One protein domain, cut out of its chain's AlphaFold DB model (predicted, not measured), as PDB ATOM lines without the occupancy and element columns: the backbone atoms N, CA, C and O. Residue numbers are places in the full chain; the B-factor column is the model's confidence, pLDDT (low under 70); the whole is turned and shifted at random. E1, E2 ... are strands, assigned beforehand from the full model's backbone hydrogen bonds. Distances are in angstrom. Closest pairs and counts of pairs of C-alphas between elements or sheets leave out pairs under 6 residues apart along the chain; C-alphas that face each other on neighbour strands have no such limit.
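This is residues 146 to 221 of the 223 residues of the protein "DUF1767 domain-containing protein" of Ensete ventricosum (UniProt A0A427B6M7). Little regular structure: one strongly twisted antiparallel sheet, E3 E2 E1 E4, with long loops at residues 167 to 185 and 201 to 215, while residues 147 to 152 stick out. The 76 printed residues have no named helix and four strands, E1 to E4, holding 26 residues, all strand in class. The whole is compact, radius of gyration of the C-alphas 12.6 A, spanning 32 by 26 by 21 A.

Find C-alpha 157 at (135.542, 117.278, 222.958); E1, residues 157 to 166, runs 23.0 A and bends by 74 degrees at 162. E2 is residues 186 to 191, 16.0 A; E3 is 196 to 200, 13.7 A; E4 is 216 to 220, 12.8 A, ending at (138.091, 120.479, 225.918).

In hairpin E1 and E2, 140 degrees, find N 162 and O 189 within hydrogen-bond range, 2.8 A. In hairpin E2 and E3, 157 degrees, find N 188 and O 199, 2.9 A. These make a meander, each strand the antiparallel neighbour of the one before; E4, antiparallel neighbour of E1 at 116 degrees with N 159 and O 218 at 2.9 A, completes a Greek key.

The farthest C-alphas, Glu 154 and Arg 172, are 35.9 A apart. Links E1 to E2 and E3 to E4 are long. The printed part has no cut, and no printed residue is under 70 in pLDDT.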
ATOM      1  N   HIS A 146     128.931 128.309 216.703       91.38
ATOM      2  CA  HIS A 146     129.132 129.734 216.413       91.38
ATOM      3  C   HIS A 146     127.865 130.606 216.554       91.38
ATOM      4  O   HIS A 146     127.982 131.826 216.658       91.38
ATOM      5  N   LEU A 147     126.670 130.004 216.555       95.25
ATOM      6  CA  LEU A 147     125.386 130.680 216.784       95.25
ATOM      7  C   LEU A 147     124.923 130.598 218.244       95.25
ATOM      8  O   LEU A 147     123.976 131.290 218.623       95.25
ATOM      9  N   MET A 148     125.558 129.763 219.071       95.00
ATOM     10  CA  MET A 148     125.197 129.621 220.478       95.00
ATOM     11  C   MET A 148     125.600 130.874 221.261       95.00
ATOM     12  O   MET A 148     126.688 131.423 221.084       95.00
ATOM     13  N   HIS A 149     124.724 131.338 222.155       94.62
ATOM     14  CA  HIS A 149     124.959 132.546 222.941       94.62
ATOM     15  C   HIS A 149     124.757 132.281 224.429       94.62
ATOM     16  O   HIS A 149     123.670 131.889 224.845       94.62
ATOM     17  N   LYS A 150     125.793 132.576 225.233       93.50
ATOM     18  CA  LYS A 150     125.804 132.360 226.695       93.50
ATOM     19  C   LYS A 150     125.434 130.921 227.077       93.50
ATOM     20  O   LYS A 150     124.710 130.694 228.041       93.50
ATOM     21  N   THR A 151     125.931 129.972 226.295       93.81
ATOM     22  CA  THR A 151     125.748 128.540 226.508       93.81
ATOM     23  C   THR A 151     127.068 127.940 226.962       93.81
ATOM     24  O   THR A 151     128.131 128.359 226.502       93.81
ATOM     25  N   GLU A 152     126.990 126.976 227.866       93.00
ATOM     26  CA  GLU A 152     128.120 126.161 228.293       93.00
ATOM     27  C   GLU A 152     128.124 124.858 227.491       93.00
ATOM     28  O   GLU A 152     127.066 124.284 227.232       93.00
ATOM     29  N   LEU A 153     129.301 124.435 227.034       92.75
ATOM     30  CA  LEU A 153     129.459 123.196 226.282       92.75
ATOM     31  C   LEU A 153     129.986 122.122 227.233       92.75
ATOM     32  O   LEU A 153     131.111 122.218 227.708       92.75
ATOM     33  N   GLU A 154     129.182 121.099 227.498       92.25
ATOM     34  CA  GLU A 154     129.580 119.972 228.343       92.25
ATOM     35  C   GLU A 154     130.356 118.951 227.498       92.25
ATOM     36  O   GLU A 154     129.787 118.288 226.632       92.25
ATOM     37  N   GLY A 155     131.675 118.898 227.704       89.94
ATOM     38  CA  GLY A 155     132.585 117.973 227.021       89.94
ATOM     39  C   GLY A 155     132.549 116.535 227.574       89.94
ATOM     40  O   GLY A 155     131.641 116.185 228.327       89.94
ATOM     41  N   PRO A 156     133.539 115.691 227.222       96.12
ATOM     42  CA  PRO A 156     134.780 116.042 226.528       96.12
ATOM     43  C   PRO A 156     134.639 116.179 225.001       96.12
ATOM     44  O   PRO A 156     133.907 115.428 224.357       96.12
ATOM     45  N   PHE A 157     135.414 117.091 224.407       97.25
ATOM     46  CA  PHE A 157     135.542 117.278 222.958       97.25
ATOM     47  C   PHE A 157     137.013 117.309 222.538       97.25
ATOM     48  O   PHE A 157     137.745 118.242 222.871       97.25
ATOM     49  N   VAL A 158     137.441 116.322 221.756       97.88
ATOM     50  CA  VAL A 158     138.743 116.325 221.087       97.88
ATOM     51  C   VAL A 158     138.620 117.093 219.779       97.88
ATOM     52  O   VAL A 158     137.858 116.715 218.889       97.88
ATOM     53  N   VAL A 159     139.397 118.164 219.662       97.50
ATOM     54  CA  VAL A 159     139.421 119.056 218.500       97.50
ATOM     55  C   VAL A 159     140.853 119.271 218.022       97.50
ATOM     56  O   VAL A 159     141.821 119.073 218.762       97.50
ATOM     57  N   GLN A 160     140.990 119.687 216.772       98.06
ATOM     58  CA  GLN A 160     142.256 120.064 216.164       98.06
ATOM     59  C   GLN A 160     142.391 121.580 216.158       98.06
ATOM     60  O   GLN A 160     141.460 122.287 215.781       98.06
ATOM     61  N   VAL A 161     143.562 122.071 216.549       97.44
ATOM     62  CA  VAL A 161     143.951 123.471 216.431       97.44
ATOM     63  C   VAL A 161     144.707 123.664 215.122       97.44
ATOM     64  O   VAL A 161     145.764 123.068 214.908       97.44
ATOM     65  N   ASP A 162     144.169 124.513 214.255       95.56
ATOM     66  CA  ASP A 162     144.797 124.852 212.976       95.56
ATOM     67  C   ASP A 162     145.739 126.054 213.121       95.56
ATOM     68  O   ASP A 162     146.804 126.086 212.511       95.56
ATOM     69  N   GLU A 163     145.359 127.040 213.942       94.69
ATOM     70  CA  GLU A 163     146.129 128.274 214.134       94.69
ATOM     71  C   GLU A 163     145.933 128.838 215.547       94.69
ATOM     72  O   GLU A 163     144.823 128.828 216.088       94.69
ATOM     73  N   ILE A 164     147.008 129.382 216.121       95.81
ATOM     74  CA  ILE A 164     147.005 130.121 217.384       95.81
ATOM     75  C   ILE A 164     147.647 131.486 217.144       95.81
ATOM     76  O   ILE A 164     148.791 131.564 216.698       95.81
ATOM     77  N   VAL A 165     146.930 132.558 217.481       95.19
ATOM     78  CA  VAL A 165     147.431 133.937 217.374       95.19
ATOM     79  C   VAL A 165     147.234 134.694 218.675       95.19
ATOM     80  O   VAL A 165     146.194 134.571 219.323       95.19
ATOM     81  N   ASN A 166     148.199 135.531 219.043       96.31
ATOM     82  CA  ASN A 166     148.051 136.416 220.188       96.31
ATOM     83  C   ASN A 166     147.243 137.663 219.797       96.31
ATOM     84  O   ASN A 166     147.755 138.570 219.141       96.31
ATOM     85  N   ILE A 167     145.973 137.730 220.199       96.19
ATOM     86  CA  ILE A 167     145.089 138.862 219.879       96.19
ATOM     87  C   ILE A 167     145.261 140.055 220.821       96.19
ATOM     88  O   ILE A 167     144.693 141.112 220.545       96.19
ATOM     89  N   SER A 168     146.053 139.927 221.891       95.12
ATOM     90  CA  SER A 168     146.430 141.077 222.721       95.12
ATOM     91  C   SER A 168     147.604 141.876 222.145       95.12
ATOM     92  O   SER A 168     147.843 143.000 222.589       95.12
ATOM     93  N   ALA A 169     148.310 141.333 221.149       93.88
ATOM     94  CA  ALA A 169     149.438 141.988 220.499       93.88
ATOM     95  C   ALA A 169     149.027 142.720 219.196       93.88
ATOM     96  O   ALA A 169     148.102 142.291 218.483       93.88
ATOM     97  N   PRO A 170     149.717 143.823 218.837       93.56
ATOM     98  CA  PRO A 170     149.609 144.444 217.516       93.56
ATOM     99  C   PRO A 170     149.929 143.456 216.387       93.56
ATOM    100  O   PRO A 170     150.633 142.475 216.602       93.56
ATOM    101  N   LEU A 171     149.452 143.732 215.165       90.38
ATOM    102  CA  LEU A 171     149.525 142.806 214.020       90.38
ATOM    103  C   LEU A 171     150.916 142.182 213.809       90.38
ATOM    104  O   LEU A 171     151.016 140.973 213.628       90.38
ATOM    105  N   ARG A 172     151.976 142.997 213.871       91.00
ATOM    106  CA  ARG A 172     153.366 142.554 213.656       91.00
ATOM    107  C   ARG A 172     153.879 141.604 214.739       91.00
ATOM    108  O   ARG A 172     154.816 140.864 214.486       91.00
ATOM    109  N   GLU A 173     153.261 141.616 215.916       92.12
ATOM    110  CA  GLU A 173     153.708 140.881 217.099       92.12
ATOM    111  C   GLU A 173     152.802 139.693 217.451       92.12
ATOM    112  O   GLU A 173     153.092 138.953 218.387       92.12
ATOM    113  N   ARG A 174     151.714 139.460 216.701       92.00
ATOM    114  CA  ARG A 174     150.732 138.402 217.018       92.00
ATOM    115  C   ARG A 174     151.279 136.983 216.967       92.00
ATOM    116  O   ARG A 174     150.682 136.096 217.573       92.00
ATOM    117  N   TYR A 175     152.370 136.790 216.238       90.06
ATOM    118  CA  TYR A 175     153.053 135.510 216.067       90.06
ATOM    119  C   TYR A 175     154.364 135.438 216.859       90.06
ATOM    120  O   TYR A 175     155.119 134.485 216.703       90.06
ATOM    121  N   HIS A 176     154.652 136.433 217.705       90.69
ATOM    122  CA  HIS A 176     155.760 136.352 218.647       90.69
ATOM    123  C   HIS A 176     155.297 135.723 219.954       90.69
ATOM    124  O   HIS A 176     154.262 136.104 220.513       90.69
ATOM    125  N   ASP A 177     156.095 134.780 220.447       86.06
ATOM    126  CA  ASP A 177     155.813 134.131 221.714       86.06
ATOM    127  C   ASP A 177     155.817 135.126 222.865       86.06
ATOM    128  O   ASP A 177     156.699 135.975 223.020       86.06
ATOM    129  N   MET A 178     154.790 134.989 223.695       88.69
ATOM    130  CA  MET A 178     154.637 135.729 224.929       88.69
ATOM    131  C   MET A 178     154.363 134.731 226.052       88.69
ATOM    132  O   MET A 178     153.505 133.853 225.891       88.69
ATOM    133  N   PRO A 179     155.038 134.868 227.208       92.00
ATOM    134  CA  PRO A 179     154.757 134.031 228.362       92.00
ATOM    135  C   PRO A 179     153.282 134.098 228.762       92.00
ATOM    136  O   PRO A 179     152.653 135.158 228.700       92.00
ATOM    137  N   ALA A 180     152.745 132.970 229.223       93.50
ATOM    138  CA  ALA A 180     151.396 132.910 229.765       93.50
ATOM    139  C   ALA A 180     151.234 133.899 230.929       93.50
ATOM    140  O   ALA A 180     151.970 133.855 231.916       93.50
ATOM    141  N   GLY A 181     150.256 134.797 230.823       93.25
ATOM    142  CA  GLY A 181     150.012 135.825 231.827       93.25
ATOM    143  C   GLY A 181     148.831 136.720 231.472       93.25
ATOM    144  O   GLY A 181     148.231 136.585 230.413       93.25
ATOM    145  N   CYS A 182     148.511 137.675 232.347       91.06
ATOM    146  CA  CYS A 182     147.340 138.551 232.191       91.06
ATOM    147  C   CYS A 182     147.382 139.481 230.966       91.06
ATOM    148  O   CYS A 182     146.369 140.079 230.620       91.06
ATOM    149  N   LYS A 183     148.551 139.630 230.331       92.12
ATOM    150  CA  LYS A 183     148.740 140.439 229.119       92.12
ATOM    151  C   LYS A 183     148.615 139.630 227.833       92.12
ATOM    152  O   LYS A 183     148.623 140.225 226.760       92.12
ATOM    153  N   ARG A 184     148.521 138.305 227.927       95.12
ATOM    154  CA  ARG A 184     148.387 137.411 226.781       95.12
ATOM    155  C   ARG A 184     146.933 136.992 226.641       95.12
ATOM    156  O   ARG A 184     146.286 136.668 227.633       95.12
ATOM    157  N   CYS A 185     146.432 137.019 225.412       96.12
ATOM    158  CA  CYS A 185     145.162 136.400 225.077       96.12
ATOM    159  C   CYS A 185     145.301 135.745 223.709       96.12
ATOM    160  O   CYS A 185     145.406 136.427 222.688       96.12
ATOM    161  N   LEU A 186     145.340 134.419 223.697       96.56
ATOM    162  CA  LEU A 186     145.377 133.646 222.465       96.56
ATOM    163  C   LEU A 186     143.969 133.482 221.885       96.56
ATOM    164  O   LEU A 186     143.014 133.176 222.599       96.56
ATOM    165  N   LYS A 187     143.847 133.644 220.570       96.56
ATOM    166  CA  LYS A 187     142.705 133.177 219.788       96.56
ATOM    167  C   LYS A 187     143.123 131.907 219.063       96.56
ATOM    168  O   LYS A 187     144.136 131.906 218.366       96.56
ATOM    169  N   LEU A 188     142.326 130.859 219.214       96.56
ATOM    170  CA  LEU A 188     142.548 129.569 218.582       96.56
ATOM    171  C   LEU A 188     141.528 129.368 217.466       96.56
ATOM    172  O   LEU A 188     140.328 129.543 217.662       96.56
ATOM    173  N   SER A 189     142.017 128.993 216.296       96.69
ATOM    174  CA  SER A 189     141.251 128.443 215.187       96.69
ATOM    175  C   SER A 189     141.152 126.934 215.382       96.69
ATOM    176  O   SER A 189     142.179 126.268 215.274       96.69
ATOM    177  N   ILE A 190     139.962 126.399 215.671       96.94
ATOM    178  CA  ILE A 190     139.790 124.969 215.967       96.94
ATOM    179  C   ILE A 190     138.717 124.310 215.092       96.94
ATOM    180  O   ILE A 190     137.752 124.959 214.688       96.94
ATOM    181  N   THR A 191     138.881 123.019 214.810       97.88
ATOM    182  CA  THR A 191     137.966 122.200 214.002       97.88
ATOM    183  C   THR A 191     137.752 120.828 214.639       97.88
ATOM    184  O   THR A 191     138.665 120.255 215.231       97.88
ATOM    185  N   ASP A 192     136.547 120.282 214.503       97.81
ATOM    186  CA  ASP A 192     136.233 118.883 214.826       97.81
ATOM    187  C   ASP A 192     136.175 117.983 213.573       97.81
ATOM    188  O   ASP A 192     135.709 116.839 213.623       97.81
ATOM    189  N   GLY A 193     136.645 118.508 212.436       97.69
ATOM    190  CA  GLY A 193     136.616 117.854 211.129       97.69
ATOM    191  C   GLY A 193     135.330 118.068 210.329       97.69
ATOM    192  O   GLY A 193     135.245 117.610 209.187       97.69
ATOM    193  N   VAL A 194     134.333 118.745 210.910       97.75
ATOM    194  CA  VAL A 194     133.061 119.077 210.249       97.75
ATOM    195  C   VAL A 194     132.803 120.577 210.280       97.75
ATOM    196  O   VAL A 194     132.465 121.158 209.251       97.75
ATOM    197  N   GLN A 195     132.985 121.219 211.432       96.81
ATOM    198  CA  GLN A 195     132.803 122.658 211.584       96.81
ATOM    199  C   GLN A 195     134.033 123.316 212.197       96.81
ATOM    200  O   GLN A 195     134.775 122.725 212.981       96.81
ATOM    201  N   ARG A 196     134.208 124.594 211.862       97.00
ATOM    202  CA  ARG A 196     135.267 125.437 212.400       97.00
ATOM    203  C   ARG A 196     134.696 126.401 213.427       97.00
ATOM    204  O   ARG A 196     133.732 127.111 213.148       97.00
ATOM    205  N   VAL A 197     135.318 126.454 214.598       96.62
ATOM    206  CA  VAL A 197     134.966 127.382 215.675       96.62
ATOM    207  C   VAL A 197     136.217 128.108 216.173       96.62
ATOM    208  O   VAL A 197     137.346 127.776 215.803       96.62
ATOM    209  N   PHE A 198     136.021 129.151 216.975       96.44
ATOM    210  CA  PHE A 198     137.120 129.939 217.522       96.44
ATOM    211  C   PHE A 198     137.098 129.903 219.044       96.44
ATOM    212  O   PHE A 198     136.096 130.258 219.660       96.44
ATOM    213  N   GLY A 199     138.219 129.502 219.633       95.25
ATOM    214  CA  GLY A 199     138.453 129.568 221.069       95.25
ATOM    215  C   GLY A 199     139.175 130.855 221.454       95.25
ATOM    216  O   GLY A 199     139.924 131.427 220.658       95.25
ATOM    217  N   MET A 200     138.977 131.295 222.693       95.69
ATOM    218  CA  MET A 200     139.781 132.344 223.312       95.69
ATOM    219  C   MET A 200     140.372 131.837 224.619       95.69
ATOM    220  O   MET A 200     139.681 131.228 225.434       95.69
ATOM    221  N   GLU A 201     141.645 132.140 224.838       95.88
ATOM    222  CA  GLU A 201     142.309 131.957 226.119       95.88
ATOM    223  C   GLU A 201     141.699 132.927 227.142       95.88
ATOM    224  O   GLU A 201     142.053 134.106 227.207       95.88
ATOM    225  N   TYR A 202     140.738 132.429 227.922       93.81
ATOM    226  CA  TYR A 202     140.070 133.207 228.967       93.81
ATOM    227  C   TYR A 202     140.945 133.386 230.218       93.81
ATOM    228  O   TYR A 202     140.894 134.418 230.889       93.81
ATOM    229  N   ARG A 203     141.762 132.377 230.537       94.50
ATOM    230  CA  ARG A 203     142.783 132.397 231.595       94.50
ATOM    231  C   ARG A 203     144.100 131.867 231.029       94.50
ATOM    232  O   ARG A 203     144.029 131.050 230.118       94.50
ATOM    233  N   PRO A 204     145.266 132.269 231.570       95.06
ATOM    234  CA  PRO A 204     146.559 131.817 231.060       95.06
ATOM    235  C   PRO A 204     146.703 130.284 231.043       95.06
ATOM    236  O   PRO A 204     146.578 129.655 232.094       95.06
ATOM    237  N   ILE A 205     147.018 129.711 229.879       94.62
ATOM    238  CA  ILE A 205     147.296 128.280 229.659       94.62
ATOM    239  C   ILE A 205     148.755 128.134 229.218       94.62
ATOM    240  O   ILE A 205     149.121 128.511 228.107       94.62
ATOM    241  N   LYS A 206     149.620 127.622 230.094       94.19
ATOM    242  CA  LYS A 206     151.081 127.647 229.887       94.19
ATOM    243  C   LYS A 206     151.540 126.775 228.724       94.19
ATOM    244  O   LYS A 206     152.571 127.055 228.137       94.19
ATOM    245  N   GLU A 207     150.761 125.753 228.418       93.06
ATOM    246  CA  GLU A 207     151.025 124.738 227.408       93.06
ATOM    247  C   GLU A 207     150.648 125.206 225.992       93.06
ATOM    248  O   GLU A 207     150.904 124.490 225.028       93.06
ATOM    249  N   LEU A 208     150.028 126.389 225.858       92.62
ATOM    250  CA  LEU A 208     149.700 126.997 224.573       92.62
ATOM    251  C   LEU A 208     150.667 128.134 224.234       92.62
ATOM    252  O   LEU A 208     150.854 129.078 225.011       92.62
ATOM    253  N   GLU A 209     151.205 128.058 223.021       91.88
ATOM    254  CA  GLU A 209     152.153 129.005 222.435       91.88
ATOM    255  C   GLU A 209     151.703 129.364 221.012       91.88
ATOM    256  O   GLU A 209     150.999 128.587 220.349       91.88
ATOM    257  N   VAL A 210     152.070 130.557 220.536       88.25
ATOM    258  CA  VAL A 210     151.812 130.894 219.128       88.25
ATOM    259  C   VAL A 210     152.750 130.063 218.256       88.25
ATOM    260  O   VAL A 210     153.754 129.551 218.730       88.25
ATOM    261  N   LEU A 211     152.402 129.855 216.984       84.94
ATOM    262  CA  LEU A 211     153.201 129.019 216.069       84.94
ATOM    263  C   LEU A 211     153.408 127.557 216.523       84.94
ATOM    264  O   LEU A 211     154.213 126.846 215.917       84.94
ATOM    265  N   THR A 212     152.656 127.074 217.523       84.69
ATOM    266  CA  THR A 212     152.550 125.634 217.797       84.69
ATOM    267  C   THR A 212     152.203 124.905 216.498       84.69
ATOM    268  O   THR A 212     151.432 125.422 215.686       84.69
ATOM    269  N   ALA A 213     152.776 123.714 216.296       85.50
ATOM    270  CA  ALA A 213     152.570 122.930 215.084       85.50
ATOM    271  C   ALA A 213     151.076 122.839 214.736       85.50
ATOM    272  O   ALA A 213     150.258 122.401 215.552       85.50
ATOM    273  N   SER A 214     150.731 123.250 213.515       87.75
ATOM    274  CA  SER A 214     149.373 123.121 212.992       87.75
ATOM    275  C   SER A 214     148.940 121.662 213.057       87.75
ATOM    276  O   SER A 214     149.715 120.767 212.710       87.75
ATOM    277  N   GLY A 215     147.702 121.415 213.469       93.88
ATOM    278  CA  GLY A 215     147.196 120.059 213.641       93.88
ATOM    279  C   GLY A 215     147.297 119.527 215.074       93.88
ATOM    280  O   GLY A 215     146.918 118.373 215.299       93.88
ATOM    281  N   LEU A 216     147.759 120.341 216.037       95.00
ATOM    282  CA  LEU A 216     147.729 120.026 217.470       95.00
ATOM    283  C   LEU A 216     146.336 119.533 217.879       95.00
ATOM    284  O   LEU A 216     145.331 120.187 217.607       95.00
ATOM    285  N   LYS A 217     146.276 118.392 218.568       96.81
ATOM    286  CA  LYS A 217     145.037 117.846 219.128       96.81
ATOM    287  C   LYS A 217     144.906 118.280 220.584       96.81
ATOM    288  O   LYS A 217     145.834 118.084 221.365       96.81
ATOM    289  N   VAL A 218     143.760 118.845 220.948       95.69
ATOM    290  CA  VAL A 218     143.446 119.259 222.323       95.69
ATOM    291  C   VAL A 218     142.108 118.668 222.748       95.69
ATOM    292  O   VAL A 218     141.223 118.478 221.917       95.69
ATOM    293  N   CYS A 219     141.965 118.379 224.039       95.56
ATOM    294  CA  CYS A 219     140.688 117.995 224.630       95.56
ATOM    295  C   CYS A 219     140.119 119.186 225.401       95.56
ATOM    296  O   CYS A 219     140.826 119.801 226.201       95.56
ATOM    297  N   TYR A 220     138.857 119.510 225.150       92.19
ATOM    298  CA  TYR A 220     138.091 120.479 225.918       92.19
ATOM    299  C   TYR A 220     137.088 119.751 226.811       92.19
ATOM    300  O   TYR A 220     136.286 118.963 226.318       92.19
ATOM    301  N   GLU A 221     137.100 120.052 228.105       90.19
ATOM    302  CA  GLU A 221     136.170 119.516 229.096       90.19
ATOM    303  C   GLU A 221     135.948 120.567 230.191       90.19
ATOM    304  O   GLU A 221     136.863 121.324 230.532       90.19
TER     305      GLU A 221